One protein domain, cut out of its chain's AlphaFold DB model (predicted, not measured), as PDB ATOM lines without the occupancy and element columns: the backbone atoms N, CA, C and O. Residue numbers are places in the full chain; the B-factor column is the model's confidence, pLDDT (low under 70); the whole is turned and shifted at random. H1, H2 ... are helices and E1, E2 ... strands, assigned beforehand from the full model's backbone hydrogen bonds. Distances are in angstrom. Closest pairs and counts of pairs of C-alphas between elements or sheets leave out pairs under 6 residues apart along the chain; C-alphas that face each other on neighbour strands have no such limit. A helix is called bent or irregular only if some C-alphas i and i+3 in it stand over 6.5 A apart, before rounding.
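What this domain is: This is residues 2 to 146 of the 536 residues of the protein "Radical SAM core domain-containing protein" of Lachnospiraceae bacterium (UniProt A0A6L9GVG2). A small twisted sheet of four parallel strands, E2, E1, E3 and E4 in order, runs through the domain; H1 and H7 cover one face of it at E2 and E1, and H3 and H2 only graze it. H4 packs on the first residues of H3, H5 is near H4, and long loops before and after H6 run far from the middle. The printed part has 145 residues, in the order E1 H1 E2 H2 E3 H3 E4 H4 H5 H6 H7: mixed, helices and strands, with 72 residues, under half, in named elements. It is compact and rounded, with a radius of gyration of the C-alphas of 14.1 A and spans of 36 by 34 by 33 A.

How they stand to each other: E1, residues 2 to 7, is parallel to E2, residues 32 to 37, at 21 degrees, with N 3 and O 32 within hydrogen-bond range at 2.8 A. H1, residues 17 to 28, is over E2 and E1 at a height over the sheet of 9.3 A; its closest C-alpha pair with E1 is Leu 19 and Leu 5, 6.4 A. It runs along the strands, at 7 degrees to E1 on the local plane. H2, residues 42 to 48, only just on the sheet with 5 pairs of C-alphas within 10 A, only grazes it. E3, residues 52 to 55, is parallel to E1 at 12 degrees, with N 6 and O 54 at 2.7 A. H3, residues 60 to 73, only grazes the sheet with residues 66 to 73; it is irregular, C-alphas 61 and 64 being 7.7 A apart. E4, residues 82 to 84, is parallel to E3 at 22 degrees, with N 55 and O 83 at 2.8 A; residues 83 to 84 also pair, parallel, with 105 to 106. E1, H1, E2 and E3, H3, E4 are strand-helix-strand units, parallel neighbour strands with a helix between; E2, H2, E3 is a split one, with E1 between its strands. The three crossovers are right-handed. H4, residues 87 to 91, touches H3 at residues 60 to 63 of H3 alone, the closest C-alphas being Thr 60 and Met 88, 4.8 A. H5, residues 93 to 97, is close to H4 but not clearly touching, C-alphas Val 89 and Ile 96 at 7.0 A. H6, residues 114 to 117, is not on the sheet. H7, residues 132 to 137, stands up from the sheet over E2, its line rising 49 degrees, on the same face as H1: two layers, helices on one face of a sheet. H7 and H1 only just touch, with 3 pairs of C-alphas within 8 A, about perpendicular at 85 degrees, the closest being Met 20 and Tyr 132, 6.8 A. Every O i to N i+4 pair is within hydrogen-bond range in H1, H2, H4 and H5, against 8 of 10 in H3 and 0 of 2 in H7, where 3 of 3 O i to N i+3 pairs are; H6 is too short for such a pair.

Where its parts are: E1 begins at C-alpha 2 (206.425, 103.655, 106.475) and is 16.9 A long; H1 is 16.6 A, E2 17.2 A and H3 20.0 A. H7 ends at C-alpha 137 (213.292, 109.140, 118.036).

The domain as a whole: The C-alphas of Gly 98 and Asp 146 are the two farthest apart, 38.1 A. The printed part has no cut. The links H5 to H6 and H6 to H7 are long. The mean pLDDT of the printed part is 96.6, and no printed residue is under 70.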
ATOM      1  N   LYS A   2     205.769 103.617 105.163       97.50
ATOM      2  CA  LYS A   2     206.425 103.655 106.475       97.50
ATOM      3  C   LYS A   2     207.871 103.196 106.352       97.50
ATOM      4  O   LYS A   2     208.145 102.080 105.910       97.50
ATOM      5  N   ILE A   3     208.800 104.053 106.744       98.50
ATOM      6  CA  ILE A   3     210.232 103.885 106.521       98.50
ATOM      7  C   ILE A   3     210.944 103.779 107.862       98.50
ATOM      8  O   ILE A   3     210.825 104.667 108.704       98.50
ATOM      9  N   LEU A   4     211.730 102.719 108.034       98.62
ATOM     10  CA  LEU A   4     212.620 102.574 109.177       98.62
ATOM     11  C   LEU A   4     214.056 102.913 108.771       98.62
ATOM     12  O   LEU A   4     214.624 102.300 107.867       98.62
ATOM     13  N   LEU A   5     214.663 103.861 109.471       98.88
ATOM     14  CA  LEU A   5     216.080 104.189 109.364       98.88
ATOM     15  C   LEU A   5     216.813 103.568 110.550       98.88
ATOM     16  O   LEU A   5     216.391 103.736 111.691       98.88
ATOM     17  N   VAL A   6     217.917 102.870 110.303       98.81
ATOM     18  CA  VAL A   6     218.638 102.122 111.334       98.81
ATOM     19  C   VAL A   6     220.118 102.457 111.334       98.81
ATOM     20  O   VAL A   6     220.828 102.273 110.343       98.81
ATOM     21  N   GLU A   7     220.612 102.869 112.495       98.69
ATOM     22  CA  GLU A   7     222.040 102.864 112.792       98.69
ATOM     23  C   GLU A   7     222.366 101.716 113.758       98.69
ATOM     24  O   GLU A   7     221.716 101.598 114.796       98.69
ATOM     25  N   PRO A   8     223.372 100.866 113.489       98.31
ATOM     26  CA  PRO A   8     223.800  99.864 114.460       98.31
ATOM     27  C   PRO A   8     224.219 100.487 115.808       98.31
ATOM     28  O   PRO A   8     224.610 101.654 115.905       98.31
ATOM     29  N   ASN A   9     224.157  99.695 116.883       96.38
ATOM     30  CA  ASN A   9     224.322 100.186 118.261       96.38
ATOM     31  C   ASN A   9     225.793 100.449 118.677       96.38
ATOM     32  O   ASN A   9     226.208 100.112 119.789       96.38
ATOM     33  N   TYR A  10     226.631 100.964 117.776       95.62
ATOM     34  CA  TYR A  10     227.967 101.453 118.127       95.62
ATOM     35  C   TYR A  10     227.883 102.875 118.697       95.62
ATOM     36  O   TYR A  10     226.952 103.622 118.405       95.62
ATOM     37  N   LYS A  11     228.864 103.273 119.514       93.38
ATOM     38  CA  LYS A  11     228.980 104.655 120.008       93.38
ATOM     39  C   LYS A  11     229.699 105.520 118.973       93.38
ATOM     40  O   LYS A  11     230.751 105.123 118.477       93.38
ATOM     41  N   ASN A  12     229.182 106.714 118.702       94.44
ATOM     42  CA  ASN A  12     229.753 107.641 117.728       94.44
ATOM     43  C   ASN A  12     229.446 109.102 118.071       94.44
ATOM     44  O   ASN A  12     228.428 109.437 118.666       94.44
ATOM     45  N   LYS A  13     230.366 109.989 117.681       94.12
ATOM     46  CA  LYS A  13     230.289 111.425 117.984       94.12
ATOM     47  C   LYS A  13     229.228 112.157 117.157       94.12
ATOM     48  O   LYS A  13     228.580 113.074 117.661       94.12
ATOM     49  N   TYR A  14     229.111 111.780 115.889       96.38
ATOM     50  CA  TYR A  14     228.302 112.454 114.877       96.38
ATOM     51  C   TYR A  14     227.041 111.637 114.578       96.38
ATOM     52  O   TYR A  14     227.150 110.410 114.589       96.38
ATOM     53  N   PRO A  15     225.885 112.278 114.309       96.94
ATOM     54  CA  PRO A  15     224.670 111.579 113.875       96.94
ATOM     55  C   PRO A  15     224.887 110.832 112.543       96.94
ATOM     56  O   PRO A  15     225.957 110.935 111.959       96.94
ATOM     57  N   PRO A  16     223.931 110.061 112.012       97.38
ATOM     58  CA  PRO A  16     224.083 109.436 110.696       97.38
ATOM     59  C   PRO A  16     223.562 110.350 109.571       97.38
ATOM     60  O   PRO A  16     222.428 110.208 109.123       97.38
ATOM     61  N   MET A  17     224.391 111.276 109.069       96.62
ATOM     62  CA  MET A  17     223.993 112.268 108.044       96.62
ATOM     63  C   MET A  17     223.377 111.640 106.787       96.62
ATOM     64  O   MET A  17     222.437 112.201 106.238       96.62
ATOM     65  N   GLY A  18     223.868 110.477 106.343       97.12
ATOM     66  CA  GLY A  18     223.273 109.763 105.209       97.12
ATOM     67  C   GLY A  18     221.805 109.396 105.455       97.12
ATOM     68  O   GLY A  18     220.958 109.648 104.603       97.12
ATOM     69  N   LEU A  19     221.484 108.896 106.653       98.69
ATOM     70  CA  LEU A  19     220.103 108.604 107.050       98.69
ATOM     71  C   LEU A  19     219.282 109.884 107.235       98.69
ATOM     72  O   LEU A  19     218.123 109.911 106.845       98.69
ATOM     73  N   MET A  20     219.872 110.965 107.755       98.56
ATOM     74  CA  MET A  20     219.182 112.259 107.875       98.56
ATOM     75  C   MET A  20     218.753 112.817 106.508       98.56
ATOM     76  O   MET A  20     217.667 113.377 106.403       98.56
ATOM     77  N   LYS A  21     219.561 112.641 105.452       98.00
ATOM     78  CA  LYS A  21     219.186 113.036 104.079       98.00
ATOM     79  C   LYS A  21     218.104 112.132 103.492       98.00
ATOM     80  O   LYS A  21     217.165 112.625 102.876       98.00
ATOM     81  N   ILE A  22     218.208 110.819 103.718       98.56
ATOM     82  CA  ILE A  22     217.173 109.850 103.323       98.56
ATOM     83  C   ILE A  22     215.843 110.159 104.030       98.56
ATOM     84  O   ILE A  22     214.789 110.060 103.408       98.56
ATOM     85  N   SER A  23     215.883 110.586 105.295       98.62
ATOM     86  CA  SER A  23     214.698 111.031 106.031       98.62
ATOM     87  C   SER A  23     214.045 112.237 105.363       98.62
ATOM     88  O   SER A  23     212.848 112.199 105.087       98.62
ATOM     89  N   THR A  24     214.827 113.274 105.036       98.31
ATOM     90  CA  THR A  24     214.333 114.450 104.302       98.31
ATOM     91  C   THR A  24     213.653 114.038 103.001       98.31
ATOM     92  O   THR A  24     212.513 114.427 102.761       98.31
ATOM     93  N   TYR A  25     214.321 113.206 102.199       98.38
ATOM     94  CA  TYR A  25     213.794 112.702 100.932       98.38
ATOM     95  C   TYR A  25     212.445 111.985 101.101       98.38
ATOM     96  O   TYR A  25     211.482 112.283 100.400       98.38
ATOM     97  N   HIS A  26     212.344 111.064 102.062       98.56
ATOM     98  CA  HIS A  26     211.104 110.329 102.306       98.56
ATOM     99  C   HIS A  26     209.984 111.224 102.849       98.56
ATOM    100  O   HIS A  26     208.851 111.144 102.376       98.56
ATOM    101  N   LYS A  27     210.289 112.141 103.772       97.44
ATOM    102  CA  LYS A  27     209.297 113.090 104.305       97.44
ATOM    103  C   LYS A  27     208.763 114.037 103.227       97.44
ATOM    104  O   LYS A  27     207.572 114.331 103.230       97.44
ATOM    105  N   GLU A  28     209.595 114.468 102.279       96.94
ATOM    106  CA  GLU A  28     209.162 115.275 101.122       96.94
ATOM    107  C   GLU A  28     208.205 114.523 100.189       96.94
ATOM    108  O   GLU A  28     207.351 115.139  99.555       96.94
ATOM    109  N   ARG A  29     208.297 113.191 100.154       97.19
ATOM    110  CA  ARG A  29     207.369 112.315  99.427       97.19
ATOM    111  C   ARG A  29     206.089 112.000 100.210       97.19
ATOM    112  O   ARG A  29     205.226 111.292  99.698       97.19
ATOM    113  N   GLY A  30     205.960 112.508 101.436       96.88
ATOM    114  CA  GLY A  30     204.839 112.219 102.331       96.88
ATOM    115  C   GLY A  30     204.940 110.867 103.045       96.88
ATOM    116  O   GLY A  30     203.940 110.388 103.576       96.88
ATOM    117  N   ASP A  31     206.118 110.238 103.058       97.56
ATOM    118  CA  ASP A  31     206.345 108.999 103.799       97.56
ATOM    119  C   ASP A  31     206.520 109.271 105.305       97.56
ATOM    120  O   ASP A  31     207.063 110.297 105.727       97.56
ATOM    121  N   GLU A  32     206.084 108.319 106.129       96.25
ATOM    122  CA  GLU A  32     206.332 108.324 107.570       96.25
ATOM    123  C   GLU A  32     207.709 107.718 107.838       96.25
ATOM    124  O   GLU A  32     208.032 106.649 107.319       96.25
ATOM    125  N   VAL A  33     208.528 108.392 108.644       97.62
ATOM    126  CA  VAL A  33     209.911 107.983 108.903       97.62
ATOM    127  C   VAL A  33     210.135 107.842 110.401       97.62
ATOM    128  O   VAL A  33     209.897 108.796 111.140       97.62
ATOM    129  N   THR A  34     210.655 106.685 110.805       97.00
ATOM    130  CA  THR A  34     211.112 106.396 112.167       97.00
ATOM    131  C   THR A  34     212.604 106.099 112.136       97.00
ATOM    132  O   THR A  34     213.062 105.314 111.302       97.00
ATOM    133  N   PHE A  35     213.376 106.673 113.054       98.31
ATOM    134  CA  PHE A  35     214.779 106.317 113.248       98.31
ATOM    135  C   PHE A  35     214.991 105.461 114.494       98.31
ATOM    136  O   PHE A  35     214.443 105.716 115.560       98.31
ATOM    137  N   PHE A  36     215.827 104.434 114.363       97.75
ATOM    138  CA  PHE A  36     216.166 103.531 115.447       97.75
ATOM    139  C   PHE A  36     217.671 103.280 115.506       97.75
ATOM    140  O   PHE A  36     218.343 103.113 114.486       97.75
ATOM    141  N   LYS A  37     218.218 103.210 116.722       97.38
ATOM    142  CA  LYS A  37     219.627 102.877 116.948       97.38
ATOM    143  C   LYS A  37     219.745 101.494 117.584       97.38
ATOM    144  O   LYS A  37     219.516 101.333 118.778       97.38
ATOM    145  N   GLY A  38     220.137 100.495 116.792       96.44
ATOM    146  CA  GLY A  38     220.314  99.107 117.218       96.44
ATOM    147  C   GLY A  38     219.387  98.126 116.509       96.44
ATOM    148  O   GLY A  38     219.302  98.134 115.287       96.44
ATOM    149  N   VAL A  39     218.774  97.227 117.281       94.44
ATOM    150  CA  VAL A  39     217.796  96.239 116.804       94.44
ATOM    151  C   VAL A  39     216.488  96.486 117.546       94.44
ATOM    152  O   VAL A  39     216.486  96.475 118.776       94.44
ATOM    153  N   MET A  40     215.425  96.768 116.797       94.62
ATOM    154  CA  MET A  40     214.079  96.993 117.330       94.62
ATOM    155  C   MET A  40     213.476  95.681 117.843       94.62
ATOM    156  O   MET A  40     213.794  94.614 117.312       94.62
ATOM    157  N   ASP A  41     212.611  95.762 118.855       94.88
ATOM    158  CA  ASP A  41     211.830  94.608 119.291       94.88
ATOM    159  C   ASP A  41     210.957  94.087 118.137       94.88
ATOM    160  O   ASP A  41     210.426  94.859 117.334       94.88
ATOM    161  N   SER A  42     210.831  92.765 118.015       93.81
ATOM    162  CA  SER A  42     210.113  92.167 116.891       93.81
ATOM    163  C   SER A  42     208.618  92.477 116.922       93.81
ATOM    164  O   SER A  42     208.018  92.624 115.859       93.81
ATOM    165  N   LYS A  43     208.012  92.577 118.112       93.75
ATOM    166  CA  LYS A  43     206.599  92.931 118.259       93.75
ATOM    167  C   LYS A  43     206.386  94.370 117.802       93.75
ATOM    168  O   LYS A  43     205.570  94.594 116.911       93.75
ATOM    169  N   ASP A  44     207.197  95.296 118.311       92.19
ATOM    170  CA  ASP A  44     207.139  96.709 117.922       92.19
ATOM    171  C   ASP A  44     207.324  96.878 116.406       92.19
ATOM    172  O   ASP A  44     206.600  97.633 115.754       92.19
ATOM    173  N   PHE A  45     208.272  96.149 115.808       95.50
ATOM    174  CA  PHE A  45     208.509  96.198 114.365       95.50
ATOM    175  C   PHE A  45     207.286  95.740 113.556       95.50
ATOM    176  O   PHE A  45     206.890  96.411 112.598       95.50
ATOM    177  N   LEU A  46     206.690  94.604 113.934       92.88
ATOM    178  CA  LEU A  46     205.552  94.012 113.226       92.88
ATOM    179  C   LEU A  46     204.278  94.855 113.373       92.88
ATOM    180  O   LEU A  46     203.535  94.992 112.403       92.88
ATOM    181  N   GLU A  47     204.052  95.463 114.539       92.62
ATOM    182  CA  GLU A  47     202.924  96.375 114.778       92.62
ATOM    183  C   GLU A  47     203.025  97.651 113.934       92.62
ATOM    184  O   GLU A  47     202.021  98.152 113.425       92.62
ATOM    185  N   ASN A  48     204.242  98.160 113.720       91.12
ATOM    186  CA  ASN A  48     204.450  99.359 112.914       91.12
ATOM    187  C   ASN A  48     204.292  99.119 111.405       91.12
ATOM    188  O   ASN A  48     203.975 100.073 110.694       91.12
ATOM    189  N   GLN A  49     204.444  97.880 110.920       93.19
ATOM    190  CA  GLN A  49     204.281  97.496 109.508       93.19
ATOM    191  C   GLN A  49     205.145  98.333 108.544       93.19
ATOM    192  O   GLN A  49     204.637  99.008 107.650       93.19
ATOM    193  N   TYR A  50     206.468  98.311 108.730       97.69
ATOM    194  CA  TYR A  50     207.389  99.050 107.862       97.69
ATOM    195  C   TYR A  50     207.417  98.506 106.425       97.69
ATOM    196  O   TYR A  50     207.501  97.300 106.187       97.69
ATOM    197  N   ASP A  51     207.423  99.415 105.451       98.06
ATOM    198  CA  ASP A  51     207.535  99.096 104.027       98.06
ATOM    199  C   ASP A  51     208.991  98.907 103.589       98.06
ATOM    200  O   ASP A  51     209.263  98.130 102.673       98.06
ATOM    201  N   ARG A  52     209.929  99.643 104.205       98.12
ATOM    202  CA  ARG A  52     211.366  99.612 103.883       98.12
ATOM    203  C   ARG A  52     212.237  99.868 105.104       98.12
ATOM    204  O   ARG A  52     211.865 100.649 105.979       98.12
ATOM    205  N   VAL A  53     213.427  99.267 105.100       98.75
ATOM    206  CA  VAL A  53     214.455  99.458 106.132       98.75
ATOM    207  C   VAL A  53     215.755  99.932 105.483       98.75
ATOM    208  O   VAL A  53     216.289  99.252 104.611       98.75
ATOM    209  N   TYR A  54     216.288 101.067 105.932       98.88
ATOM    210  CA  TYR A  54     217.604 101.574 105.534       98.88
ATOM    211  C   TYR A  54     218.594 101.423 106.684       98.88
ATOM    212  O   TYR A  54     218.394 102.017 107.738       98.88
ATOM    213  N   ILE A  55     219.680 100.678 106.489       98.88
ATOM    214  CA  ILE A  55     220.693 100.420 107.521       98.88
ATOM    215  C   ILE A  55     222.014 101.073 107.113       98.88
ATOM    216  O   ILE A  55     222.594 100.744 106.078       98.88
ATOM    217  N   THR A  56     222.515 102.000 107.928       98.62
ATOM    218  CA  THR A  56     223.820 102.635 107.688       98.62
ATOM    219  C   THR A  56     224.963 101.858 108.336       98.62
ATOM    220  O   THR A  56     224.778 101.048 109.241       98.62
ATOM    221  N   SER A  57     226.181 102.163 107.907       98.12
ATOM    222  CA  SER A  57     227.421 101.671 108.489       98.12
ATOM    223  C   SER A  57     228.448 102.796 108.608       98.12
ATOM    224  O   SER A  57     228.429 103.760 107.838       98.12
ATOM    225  N   LEU A  58     229.347 102.673 109.587       95.81
ATOM    226  CA  LEU A  58     230.391 103.659 109.867       95.81
ATOM    227  C   LEU A  58     231.777 103.052 109.609       95.81
ATOM    228  O   LEU A  58     232.173 102.894 108.461       95.81
ATOM    229  N   PHE A  59     232.518 102.674 110.648       95.56
ATOM    230  CA  PHE A  59     233.868 102.138 110.487       95.56
ATOM    231  C   PHE A  59     233.890 100.636 110.195       95.56
ATOM    232  O   PHE A  59     233.040  99.879 110.667       95.56
ATOM    233  N   THR A  60     234.925 100.188 109.483       96.44
ATOM    234  CA  THR A  60     235.125  98.780 109.109       96.44
ATOM    235  C   THR A  60     235.273  97.860 110.315       96.44
ATOM    236  O   THR A  60     234.776  96.742 110.304       96.44
ATOM    237  N   PHE A  61     235.832  98.344 111.423       94.88
ATOM    238  CA  PHE A  61     235.913  97.575 112.668       94.88
ATOM    239  C   PHE A  61     234.573  97.390 113.401       94.88
ATOM    240  O   PHE A  61     234.511  96.638 114.372       94.88
ATOM    241  N   TYR A  62     233.485  98.021 112.944       96.31
ATOM    242  CA  TYR A  62     232.119  97.717 113.395       96.31
ATOM    243  C   TYR A  62     231.429  96.645 112.540       96.31
ATOM    244  O   TYR A  62     230.215  96.464 112.650       96.31
ATOM    245  N   TYR A  63     232.185  95.915 111.712       97.44
ATOM    246  CA  TYR A  63     231.669  94.885 110.811       97.44
ATOM    247  C   TYR A  63     230.727  93.901 111.507       97.44
ATOM    248  O   TYR A  63     229.552  93.830 111.164       97.44
ATOM    249  N   SER A  64     231.207  93.201 112.541       96.50
ATOM    250  CA  SER A  64     230.429  92.168 113.239       96.50
ATOM    251  C   SER A  64     229.111  92.711 113.804       96.50
ATOM    252  O   SER A  64     228.060  92.096 113.631       96.50
ATOM    253  N   GLN A  65     229.148  93.898 114.416       97.25
ATOM    254  CA  GLN A  65     227.949  94.541 114.948       97.25
ATOM    255  C   GLN A  65     226.971  94.939 113.834       97.25
ATOM    256  O   GLN A  65     225.768  94.752 113.991       97.25
ATOM    257  N   THR A  66     227.482  95.435 112.706       98.06
ATOM    258  CA  THR A  66     226.663  95.831 111.553       98.06
ATOM    259  C   THR A  66     225.999  94.618 110.902       98.06
ATOM    260  O   THR A  66     224.786  94.632 110.712       98.06
ATOM    261  N   ILE A  67     226.748  93.538 110.645       98.19
ATOM    262  CA  ILE A  67     226.199  92.281 110.105       98.19
ATOM    263  C   ILE A  67     225.148  91.703 111.047       98.19
ATOM    264  O   ILE A  67     224.078  91.298 110.601       98.19
ATOM    265  N   LYS A  68     225.408  91.709 112.363       98.19
ATOM    266  CA  LYS A  68     224.413  91.282 113.352       98.19
ATOM    267  C   LYS A  68     223.135  92.109 113.227       98.19
ATOM    268  O   LYS A  68     222.058  91.526 113.230       98.19
ATOM    269  N   THR A  69     223.225  93.433 113.115       98.50
ATOM    270  CA  THR A  69     222.046  94.290 112.923       98.50
ATOM    271  C   THR A  69     221.295  93.927 111.640       98.50
ATOM    272  O   THR A  69     220.099  93.668 111.725       98.50
ATOM    273  N   ILE A  70     221.978  93.811 110.496       98.56
ATOM    274  CA  ILE A  70     221.359  93.449 109.206       98.56
ATOM    275  C   ILE A  70     220.605  92.116 109.313       98.56
ATOM    276  O   ILE A  70     219.405  92.072 109.052       98.56
ATOM    277  N   LYS A  71     221.262  91.072 109.834       98.25
ATOM    278  CA  LYS A  71     220.668  89.735 110.015       98.25
ATOM    279  C   LYS A  71     219.466  89.691 110.946       98.25
ATOM    280  O   LYS A  71     218.689  88.742 110.895       98.25
ATOM    281  N   ASN A  72     219.326  90.652 111.858       97.94
ATOM    282  CA  ASN A  72     218.117  90.731 112.671       97.94
ATOM    283  C   ASN A  72     216.946  91.274 111.851       97.94
ATOM    284  O   ASN A  72     215.862  90.715 111.940       97.94
ATOM    285  N   TYR A  73     217.162  92.288 111.012       98.25
ATOM    286  CA  TYR A  73     216.099  92.825 110.161       98.25
ATOM    287  C   TYR A  73     215.716  91.887 109.009       98.25
ATOM    288  O   TYR A  73     214.534  91.804 108.696       98.25
ATOM    289  N   GLU A  74     216.645  91.099 108.459       97.69
ATOM    290  CA  GLU A  74     216.335  90.038 107.474       97.69
ATOM    291  C   GLU A  74     215.315  89.009 107.991       97.69
ATOM    292  O   GLU A  74     214.591  88.400 107.209       97.69
ATOM    293  N   LYS A  75     215.227  88.820 109.314       96.69
ATOM    294  CA  LYS A  75     214.239  87.928 109.944       96.69
ATOM    295  C   LYS A  75     212.864  88.571 110.114       96.69
ATOM    296  O   LYS A  75     211.903  87.862 110.387       96.69
ATOM    297  N   LEU A  76     212.784  89.898 110.027       97.00
ATOM    298  CA  LEU A  76     211.582  90.676 110.335       97.00
ATOM    299  C   LEU A  76     210.869  91.181 109.077       97.00
ATOM    300  O   LEU A  76     209.673  91.457 109.125       97.00
ATOM    301  N   ILE A  77     211.583  91.315 107.958       97.62
ATOM    302  CA  ILE A  77     211.037  91.816 106.695       97.62
ATOM    303  C   ILE A  77     211.712  91.141 105.499       97.62
ATOM    304  O   ILE A  77     212.871  90.742 105.575       97.62
ATOM    305  N   SER A  78     210.989  91.042 104.378       97.44
ATOM    306  CA  SER A  78     211.528  90.542 103.111       97.44
ATOM    307  C   SER A  78     212.827  91.278 102.727       97.44
ATOM    308  O   SER A  78     212.811  92.515 102.677       97.44
ATOM    309  N   PRO A  79     213.930  90.565 102.433       97.81
ATOM    310  CA  PRO A  79     215.236  91.167 102.145       97.81
ATOM    311  C   PRO A  79     215.250  92.208 101.015       97.81
ATOM    312  O   PRO A  79     215.991  93.184 101.092       97.81
ATOM    313  N   GLU A  80     214.364  92.091 100.022       97.31
ATOM    314  CA  GLU A  80     214.195  93.048  98.913       97.31
ATOM    315  C   GLU A  80     213.779  94.453  99.385       97.31
ATOM    316  O   GLU A  80     213.888  95.431  98.640       97.31
ATOM    317  N   ARG A  81     213.267  94.560 100.617       97.88
ATOM    318  CA  ARG A  81     212.858  95.814 101.265       97.88
ATOM    319  C   ARG A  81     213.962  96.415 102.139       97.88
ATOM    320  O   ARG A  81     213.755  97.483 102.721       97.88
ATOM    321  N   ILE A  82     215.112  95.747 102.244       98.62
ATOM    322  CA  ILE A  82     216.261  96.189 103.032       98.62
ATOM    323  C   ILE A  82     217.292  96.831 102.106       98.62
ATOM    324  O   ILE A  82     217.713  96.267 101.095       98.62
ATOM    325  N   PHE A  83     217.724  98.023 102.494       98.69
ATOM    326  CA  PHE A  83     218.764  98.793 101.836       98.69
ATOM    327  C   PHE A  83     219.881  99.034 102.839       98.69
ATOM    328  O   PHE A  83     219.639  99.557 103.926       98.69
ATOM    329  N   ILE A  84     221.112  98.682 102.489       98.69
ATOM    330  CA  ILE A  84     222.273  98.911 103.351       98.69
ATOM    331  C   ILE A  84     223.251  99.868 102.686       98.69
ATOM    332  O   ILE A  84     223.426  99.840 101.471       98.69
ATOM    333  N   GLY A  85     223.905 100.717 103.472       98.25
ATOM    334  CA  GLY A  85     224.851 101.700 102.952       98.25
ATOM    335  C   GLY A  85     225.829 102.217 103.997       98.25
ATOM    336  O   GLY A  85     225.959 101.677 105.098       98.25
ATOM    337  N   GLY A  86     226.545 103.282 103.650       97.31
ATOM    338  CA  GLY A  86     227.548 103.905 104.512       97.31
ATOM    339  C   GLY A  86     228.979 103.464 104.206       97.31
ATOM    340  O   GLY A  86     229.248 102.768 103.222       97.31
ATOM    341  N   ILE A  87     229.909 103.928 105.041       97.06
ATOM    342  CA  ILE A  87     231.352 103.877 104.763       97.06
ATOM    343  C   ILE A  87     231.844 102.427 104.690       97.06
ATOM    344  O   ILE A  87     232.400 102.021 103.673       97.06
ATOM    345  N   MET A  88     231.599 101.624 105.730       97.62
ATOM    346  CA  MET A  88     232.041 100.226 105.769       97.62
ATOM    347  C   MET A  88     231.439  99.396 104.631       97.62
ATOM    348  O   MET A  88     232.173  98.678 103.959       97.62
ATOM    349  N   VAL A  89     230.133  99.527 104.386       97.75
ATOM    350  CA  VAL A  89     229.430  98.810 103.306       97.75
ATOM    351  C   VAL A  89     230.037  99.137 101.940       97.75
ATOM    352  O   VAL A  89     230.230  98.242 101.122       97.75
ATOM    353  N   SER A  90     230.388 100.405 101.707       97.50
ATOM    354  CA  SER A  90     231.025 100.837 100.459       97.50
ATOM    355  C   SER A  90     232.430 100.254 100.287       97.50
ATOM    356  O   SER A  90     232.794  99.859  99.184       97.50
ATOM    357  N   LEU A  91     233.209 100.172 101.371       97.44
ATOM    358  CA  LEU A  91     234.583  99.662 101.353       97.44
ATOM    359  C   LEU A  91     234.658  98.134 101.256       97.44
ATOM    360  O   LEU A  91     235.561  97.601 100.618       97.44
ATOM    361  N   LEU A  92     233.717  97.425 101.881       97.31
ATOM    362  CA  LEU A  92     233.744  95.968 102.040       97.31
ATOM    363  C   LEU A  92     232.623  95.262 101.267       97.31
ATOM    364  O   LEU A  92     232.174  94.191 101.678       97.31
ATOM    365  N   LYS A  93     232.182  95.842 100.142       96.19
ATOM    366  CA  LYS A  93     231.047  95.367  99.330       96.19
ATOM    367  C   LYS A  93     231.078  93.863  99.036       96.19
ATOM    368  O   LYS A  93     230.072  93.183  99.198       96.19
ATOM    369  N   GLU A  94     232.216  93.333  98.597       95.50
ATOM    370  CA  GLU A  94     232.301  91.913  98.227       95.50
ATOM    371  C   GLU A  94     232.296  90.993  99.450       95.50
ATOM    372  O   GLU A  94     231.682  89.932  99.418       95.50
ATOM    373  N   LYS A  95     232.898  91.428 100.563       96.25
ATOM    374  CA  LYS A  95     232.862  90.674 101.818       96.25
ATOM    375  C   LYS A  95     231.436  90.593 102.367       96.25
ATOM    376  O   LYS A  95     230.993  89.515 102.745       96.25
ATOM    377  N   ILE A  96     230.716  91.718 102.374       96.38
ATOM    378  CA  ILE A  96     229.370  91.778 102.951       96.38
ATOM    379  C   ILE A  96     228.356  90.958 102.154       96.38
ATOM    380  O   ILE A  96     227.531  90.299 102.774       96.38
ATOM    381  N   LYS A  97     228.461  90.914 100.818       96.12
ATOM    382  CA  LYS A  97     227.615  90.056  99.967       96.12
ATOM    383  C   LYS A  97     227.670  88.581 100.362       96.12
ATOM    384  O   LYS A  97     226.673  87.892 100.225       96.12
ATOM    385  N   GLY A  98     228.823  88.099 100.831       96.19
ATOM    386  CA  GLY A  98     228.972  86.715 101.289       96.19
ATOM    387  C   GLY A  98     228.364  86.445 102.669       96.19
ATOM    388  O   GLY A  98     228.195  85.288 103.039       96.19
ATOM    389  N   ASP A  99     228.042  87.494 103.430       97.19
ATOM    390  CA  ASP A  99     227.593  87.389 104.817       97.19
ATOM    391  C   ASP A  99     226.095  87.678 105.007       97.19
ATOM    392  O   ASP A  99     225.593  87.407 106.101       97.19
ATOM    393  N   ILE A 100     225.390  88.214 104.003       97.50
ATOM    394  CA  ILE A 100     223.971  88.631 104.064       97.50
ATOM    395  C   ILE A 100     223.142  87.978 102.943       97.50
ATOM    396  O   ILE A 100     223.711  87.362 102.044       97.50
ATOM    397  N   ASP A 101     221.814  88.112 102.981       97.69
ATOM    398  CA  ASP A 101     220.922  87.674 101.896       97.69
ATOM    399  C   ASP A 101     221.185  88.498 100.619       97.69
ATOM    400  O   ASP A 101     221.295  89.728 100.645       97.69
ATOM    401  N   ASP A 102     221.304  87.818  99.480       96.69
ATOM    402  CA  ASP A 102     221.708  88.397  98.195       96.69
ATOM    403  C   ASP A 102     220.661  89.340  97.584       96.69
ATOM    404  O   ASP A 102     220.973  90.123  96.682       96.69
ATOM    405  N   ARG A 103     219.430  89.315  98.104       97.38
ATOM    406  CA  ARG A 103     218.330  90.191  97.680       97.38
ATOM    407  C   ARG A 103     218.327  91.534  98.412       97.38
ATOM    408  O   ARG A 103     217.609  92.446  97.994       97.38
ATOM    409  N   VAL A 104     219.143  91.692  99.461       98.31
ATOM    410  CA  VAL A 104     219.365  92.983 100.129       98.31
ATOM    411  C   VAL A 104     220.044  93.958  99.168       98.31
ATOM    412  O   VAL A 104     221.070  93.664  98.552       98.31
ATOM    413  N   THR A 105     219.508  95.174  99.057       98.12
ATOM    414  CA  THR A 105     220.083  96.190  98.167       98.12
ATOM    415  C   THR A 105     221.276  96.881  98.826       98.12
ATOM    416  O   THR A 105     221.144  97.525  99.867       98.12
ATOM    417  N   ILE A 106     222.446  96.805  98.189       98.19
ATOM    418  CA  ILE A 106     223.680  97.444  98.665       98.19
ATOM    419  C   ILE A 106     223.895  98.782  97.951       98.19
ATOM    420  O   ILE A 106     224.116  98.826  96.740       98.19
ATOM    421  N   LEU A 107     223.889  99.867  98.722       97.38
ATOM    422  CA  LEU A 107     224.159 101.234  98.286       97.38
ATOM    423  C   LEU A 107     225.624 101.585  98.584       97.38
ATOM    424  O   LEU A 107     226.061 101.517  99.734       97.38
ATOM    425  N   THR A 108     226.390 101.977  97.562       96.00
ATOM    426  CA  THR A 108     227.815 102.324  97.706       96.00
ATOM    427  C   THR A 108     228.115 103.735  97.222       96.00
ATOM    428  O   THR A 108     227.608 104.140  96.179       96.00
ATOM    429  N   GLY A 109     229.007 104.433  97.929       94.69
ATOM    430  CA  GLY A 109     229.408 105.799  97.592       94.69
ATOM    431  C   GLY A 109     228.325 106.830  97.915       94.69
ATOM    432  O   GLY A 109     227.522 106.650  98.833       94.69
ATOM    433  N   LEU A 110     228.326 107.934  97.170       94.94
ATOM    434  CA  LEU A 110     227.371 109.026  97.339       94.94
ATOM    435  C   LEU A 110     226.012 108.687  96.718       94.94
ATOM    436  O   LEU A 110     225.937 108.197  95.593       94.94
ATOM    437  N   LEU A 111     224.931 109.015  97.427       95.06
ATOM    438  CA  LEU A 111     223.564 108.827  96.941       95.06
ATOM    439  C   LEU A 111     223.112 110.062  96.146       95.06
ATOM    440  O   LEU A 111     222.369 110.903  96.647       95.06
ATOM    441  N   THR A 112     223.617 110.201  94.919       95.06
ATOM    442  CA  THR A 112     223.387 111.383  94.065       95.06
ATOM    443  C   THR A 112     222.164 111.285  93.156       95.06
ATOM    444  O   THR A 112     221.869 112.238  92.443       95.06
ATOM    445  N   ASP A 113     221.473 110.149  93.154       95.88
ATOM    446  CA  ASP A 113     220.258 109.911  92.373       95.88
ATOM    447  C   ASP A 113     219.362 108.937  93.149       95.88
ATOM    448  O   ASP A 113     219.852 107.936  93.667       95.88
ATOM    449  N   SER A 114     218.067 109.220  93.268       96.69
ATOM    450  CA  SER A 114     217.093 108.366  93.955       96.69
ATOM    451  C   SER A 114     216.578 107.214  93.088       96.69
ATOM    452  O   SER A 114     215.973 106.287  93.632       96.69
ATOM    453  N   CYS A 115     216.879 107.177  91.783       95.19
ATOM    454  CA  CYS A 115     216.486 106.083  90.882       95.19
ATOM    455  C   CYS A 115     216.909 104.701  91.408       95.19
ATOM    456  O   CYS A 115     216.166 103.723  91.303       95.19
ATOM    457  N   ILE A 116     218.080 104.625  92.045       93.94
ATOM    458  CA  ILE A 116     218.617 103.414  92.688       93.94
ATOM    459  C   ILE A 116     217.711 102.887  93.815       93.94
ATOM    460  O   ILE A 116     217.704 101.687  94.092       93.94
ATOM    461  N   LEU A 117     216.887 103.743  94.423       95.62
ATOM    462  CA  LEU A 117     215.899 103.343  95.425       95.62
ATOM    463  C   LEU A 117     214.634 102.733  94.806       95.62
ATOM    464  O   LEU A 117     213.775 102.262  95.551       95.62
ATOM    465  N   LYS A 118     214.485 102.707  93.474       94.06
ATOM    466  CA  LYS A 118     213.337 102.098  92.772       94.06
ATOM    467  C   LYS A 118     211.994 102.665  93.260       94.06
ATOM    468  O   LYS A 118     211.096 101.920  93.653       94.06
ATOM    469  N   LEU A 119     211.894 103.995  93.313       94.50
ATOM    470  CA  LEU A 119     210.699 104.742  93.747       94.50
ATOM    471  C   LEU A 119     210.078 105.617  92.645       94.50
ATOM    472  O   LEU A 119     209.089 106.303  92.905       94.50
ATOM    473  N   GLY A 120     210.629 105.557  91.427       93.69
ATOM    474  CA  GLY A 120     210.079 106.220  90.241       93.69
ATOM    475  C   GLY A 120     210.454 107.696  90.081       93.69
ATOM    476  O   GLY A 120     209.770 108.402  89.351       93.69
ATOM    477  N   ASP A 121     211.507 108.172  90.749       95.75
ATOM    478  CA  ASP A 121     212.005 109.547  90.660       95.75
ATOM    479  C   ASP A 121     213.538 109.608  90.536       95.75
ATOM    480  O   ASP A 121     214.230 108.598  90.672       95.75
ATOM    481  N   SER A 122     214.058 110.805  90.250       96.25
ATOM    482  CA  SER A 122     215.493 111.095  90.169       96.25
ATOM    483  C   SER A 122     215.803 112.381  90.935       96.25
ATOM    484  O   SER A 122     215.685 113.493  90.422       96.25
ATOM    485  N   VAL A 123     216.131 112.221  92.215       96.69
ATOM    486  CA  VAL A 123     216.471 113.302  93.145       96.69
ATOM    487  C   VAL A 123     217.889 113.095  93.659       96.69
ATOM    488  O   VAL A 123     218.251 112.003  94.095       96.69
ATOM    489  N   ASN A 124     218.695 114.157  93.674       95.94
ATOM    490  CA  ASN A 124     220.014 114.114  94.298       95.94
ATOM    491  C   ASN A 124     219.890 114.202  95.826       95.94
ATOM    492  O   ASN A 124     219.809 115.290  96.397       95.94
ATOM    493  N   ILE A 125     219.877 113.041  96.485       96.25
ATOM    494  CA  ILE A 125     219.713 112.938  97.941       96.25
ATOM    495  C   ILE A 125     220.931 113.510  98.681       96.25
ATOM    496  O   ILE A 125     220.770 114.087  99.755       96.25
ATOM    497  N   ASP A 126     222.143 113.423  98.122       94.44
ATOM    498  CA  ASP A 126     223.366 113.906  98.775       94.44
ATOM    499  C   ASP A 126     223.369 115.423  99.039       94.44
ATOM    500  O   ASP A 126     224.011 115.887  99.983       94.44
ATOM    501  N   ILE A 127     222.622 116.205  98.267       94.12
ATOM    502  CA  ILE A 127     222.545 117.659  98.462       94.12
ATOM    503  C   ILE A 127     221.341 118.087  99.313       94.12
ATOM    504  O   ILE A 127     221.208 119.269  99.629       94.12
ATOM    505  N   LEU A 128     220.476 117.166  99.741       95.50
ATOM    506  CA  LEU A 128     219.326 117.517 100.575       95.50
ATOM    507  C   LEU A 128     219.754 118.022 101.966       95.50
ATOM    508  O   LEU A 128     220.784 117.591 102.499       95.50
ATOM    509  N   PRO A 129     218.977 118.939 102.575       95.88
ATOM    510  CA  PRO A 129     219.205 119.358 103.952       95.88
ATOM    511  C   PRO A 129     219.006 118.185 104.912       95.88
ATOM    512  O   PRO A 129     218.266 117.242 104.634       95.88
ATOM    513  N   LEU A 130     219.663 118.256 106.066       97.50
ATOM    514  CA  LEU A 130     219.589 117.209 107.076       97.50
ATOM    515  C   LEU A 130     218.326 117.350 107.924       97.50
ATOM    516  O   LEU A 130     218.059 118.419 108.474       97.50
ATOM    517  N   ASP A 131     217.607 116.248 108.100       97.62
ATOM    518  CA  ASP A 131     216.489 116.170 109.029       97.62
ATOM    519  C   ASP A 131     216.965 115.859 110.455       97.62
ATOM    520  O   ASP A 131     217.324 114.727 110.783       97.62
ATOM    521  N   TYR A 132     216.969 116.873 111.323       97.12
ATOM    522  CA  TYR A 132     217.348 116.711 112.731       97.12
ATOM    523  C   TYR A 132     216.241 116.095 113.584       97.12
ATOM    524  O   TYR A 132     216.524 115.671 114.705       97.12
ATOM    525  N   SER A 133     215.002 116.029 113.088       96.00
ATOM    526  CA  SER A 133     213.872 115.510 113.861       96.00
ATOM    527  C   SER A 133     214.037 114.028 114.178       96.00
ATOM    528  O   SER A 133     213.553 113.582 115.210       96.00
ATOM    529  N   ILE A 134     214.759 113.271 113.342       97.25
ATOM    530  CA  ILE A 134     215.002 111.848 113.605       97.25
ATOM    531  C   ILE A 134     215.801 111.620 114.894       97.25
ATOM    532  O   ILE A 134     215.733 110.555 115.492       97.25
ATOM    533  N   LEU A 135     216.570 112.616 115.350       97.00
ATOM    534  CA  LEU A 135     217.360 112.500 116.577       97.00
ATOM    535  C   LEU A 135     216.485 112.492 117.839       97.00
ATOM    536  O   LEU A 135     216.978 112.121 118.903       97.00
ATOM    537  N   ASP A 136     215.214 112.887 117.723       95.94
ATOM    538  CA  ASP A 136     214.239 112.825 118.812       95.94
ATOM    539  C   ASP A 136     213.636 111.414 118.970       95.94
ATOM    540  O   ASP A 136     213.105 111.096 120.032       95.94
ATOM    541  N   ASP A 137     213.780 110.530 117.972       96.12
ATOM    542  CA  ASP A 137     213.292 109.140 118.036       96.12
ATOM    543  C   ASP A 137     214.126 108.255 118.978       96.12
ATOM    544  O   ASP A 137     213.731 107.137 119.306       96.12
ATOM    545  N   ILE A 138     215.289 108.732 119.436       95.62
ATOM    546  CA  ILE A 138     216.203 107.952 120.272       95.62
ATOM    547  C   ILE A 138     216.665 108.713 121.516       95.62
ATOM    548  O   ILE A 138     216.829 109.932 121.528       95.62
ATOM    549  N   VAL A 139     216.984 107.953 122.563       92.44
ATOM    550  CA  VAL A 139     217.540 108.491 123.818       92.44
ATOM    551  C   VAL A 139     219.034 108.828 123.682       92.44
ATOM    552  O   VAL A 139     219.564 109.669 124.407       92.44
ATOM    553  N   TYR A 140     219.742 108.191 122.743       95.12
ATOM    554  CA  TYR A 140     221.171 108.426 122.540       95.12
ATOM    555  C   TYR A 140     221.441 109.853 122.046       95.12
ATOM    556  O   TYR A 140     220.991 110.249 120.971       95.12
ATOM    557  N   LYS A 141     222.243 110.610 122.801       94.81
ATOM    558  CA  LYS A 141     222.657 111.966 122.434       94.81
ATOM    559  C   LYS A 141     224.041 111.956 121.798       94.81
ATOM    560  O   LYS A 141     225.041 111.676 122.458       94.81
ATOM    561  N   TYR A 142     224.096 112.299 120.512       96.81
ATOM    562  CA  TYR A 142     225.353 112.499 119.796       96.81
ATOM    563  C   TYR A 142     226.097 113.705 120.384       96.81
ATOM    564  O   TYR A 142     225.536 114.804 120.380       96.81
ATOM    565  N   PRO A 143     227.358 113.559 120.830       95.44
ATOM    566  CA  PRO A 143     228.126 114.668 121.396       95.44
ATOM    567  C   PRO A 143     228.227 115.903 120.488       95.44
ATOM    568  O   PRO A 143     228.318 117.019 120.986       95.44
ATOM    569  N   ALA A 144     228.208 115.725 119.162       94.94
ATOM    570  CA  ALA A 144     228.221 116.829 118.201       94.94
ATOM    571  C   ALA A 144     226.828 117.197 117.652       94.94
ATOM    572  O   ALA A 144     226.745 118.059 116.782       94.94
ATOM    573  N   GLY A 145     225.744 116.573 118.122       93.62
ATOM    574  CA  GLY A 145     224.410 116.652 117.506       93.62
ATOM    575  C   GLY A 145     223.791 118.054 117.423       93.62
ATOM    576  O   GLY A 145     222.893 118.274 116.612       93.62
ATOM    577  N   ASP A 146     224.285 119.015 118.209       91.25
ATOM    578  CA  ASP A 146     223.797 120.401 118.215       91.25
ATOM    579  C   ASP A 146     224.669 121.388 117.414       91.25
ATOM    580  O   ASP A 146     224.833 122.552 117.771       91.25
TER     581      ASP A 146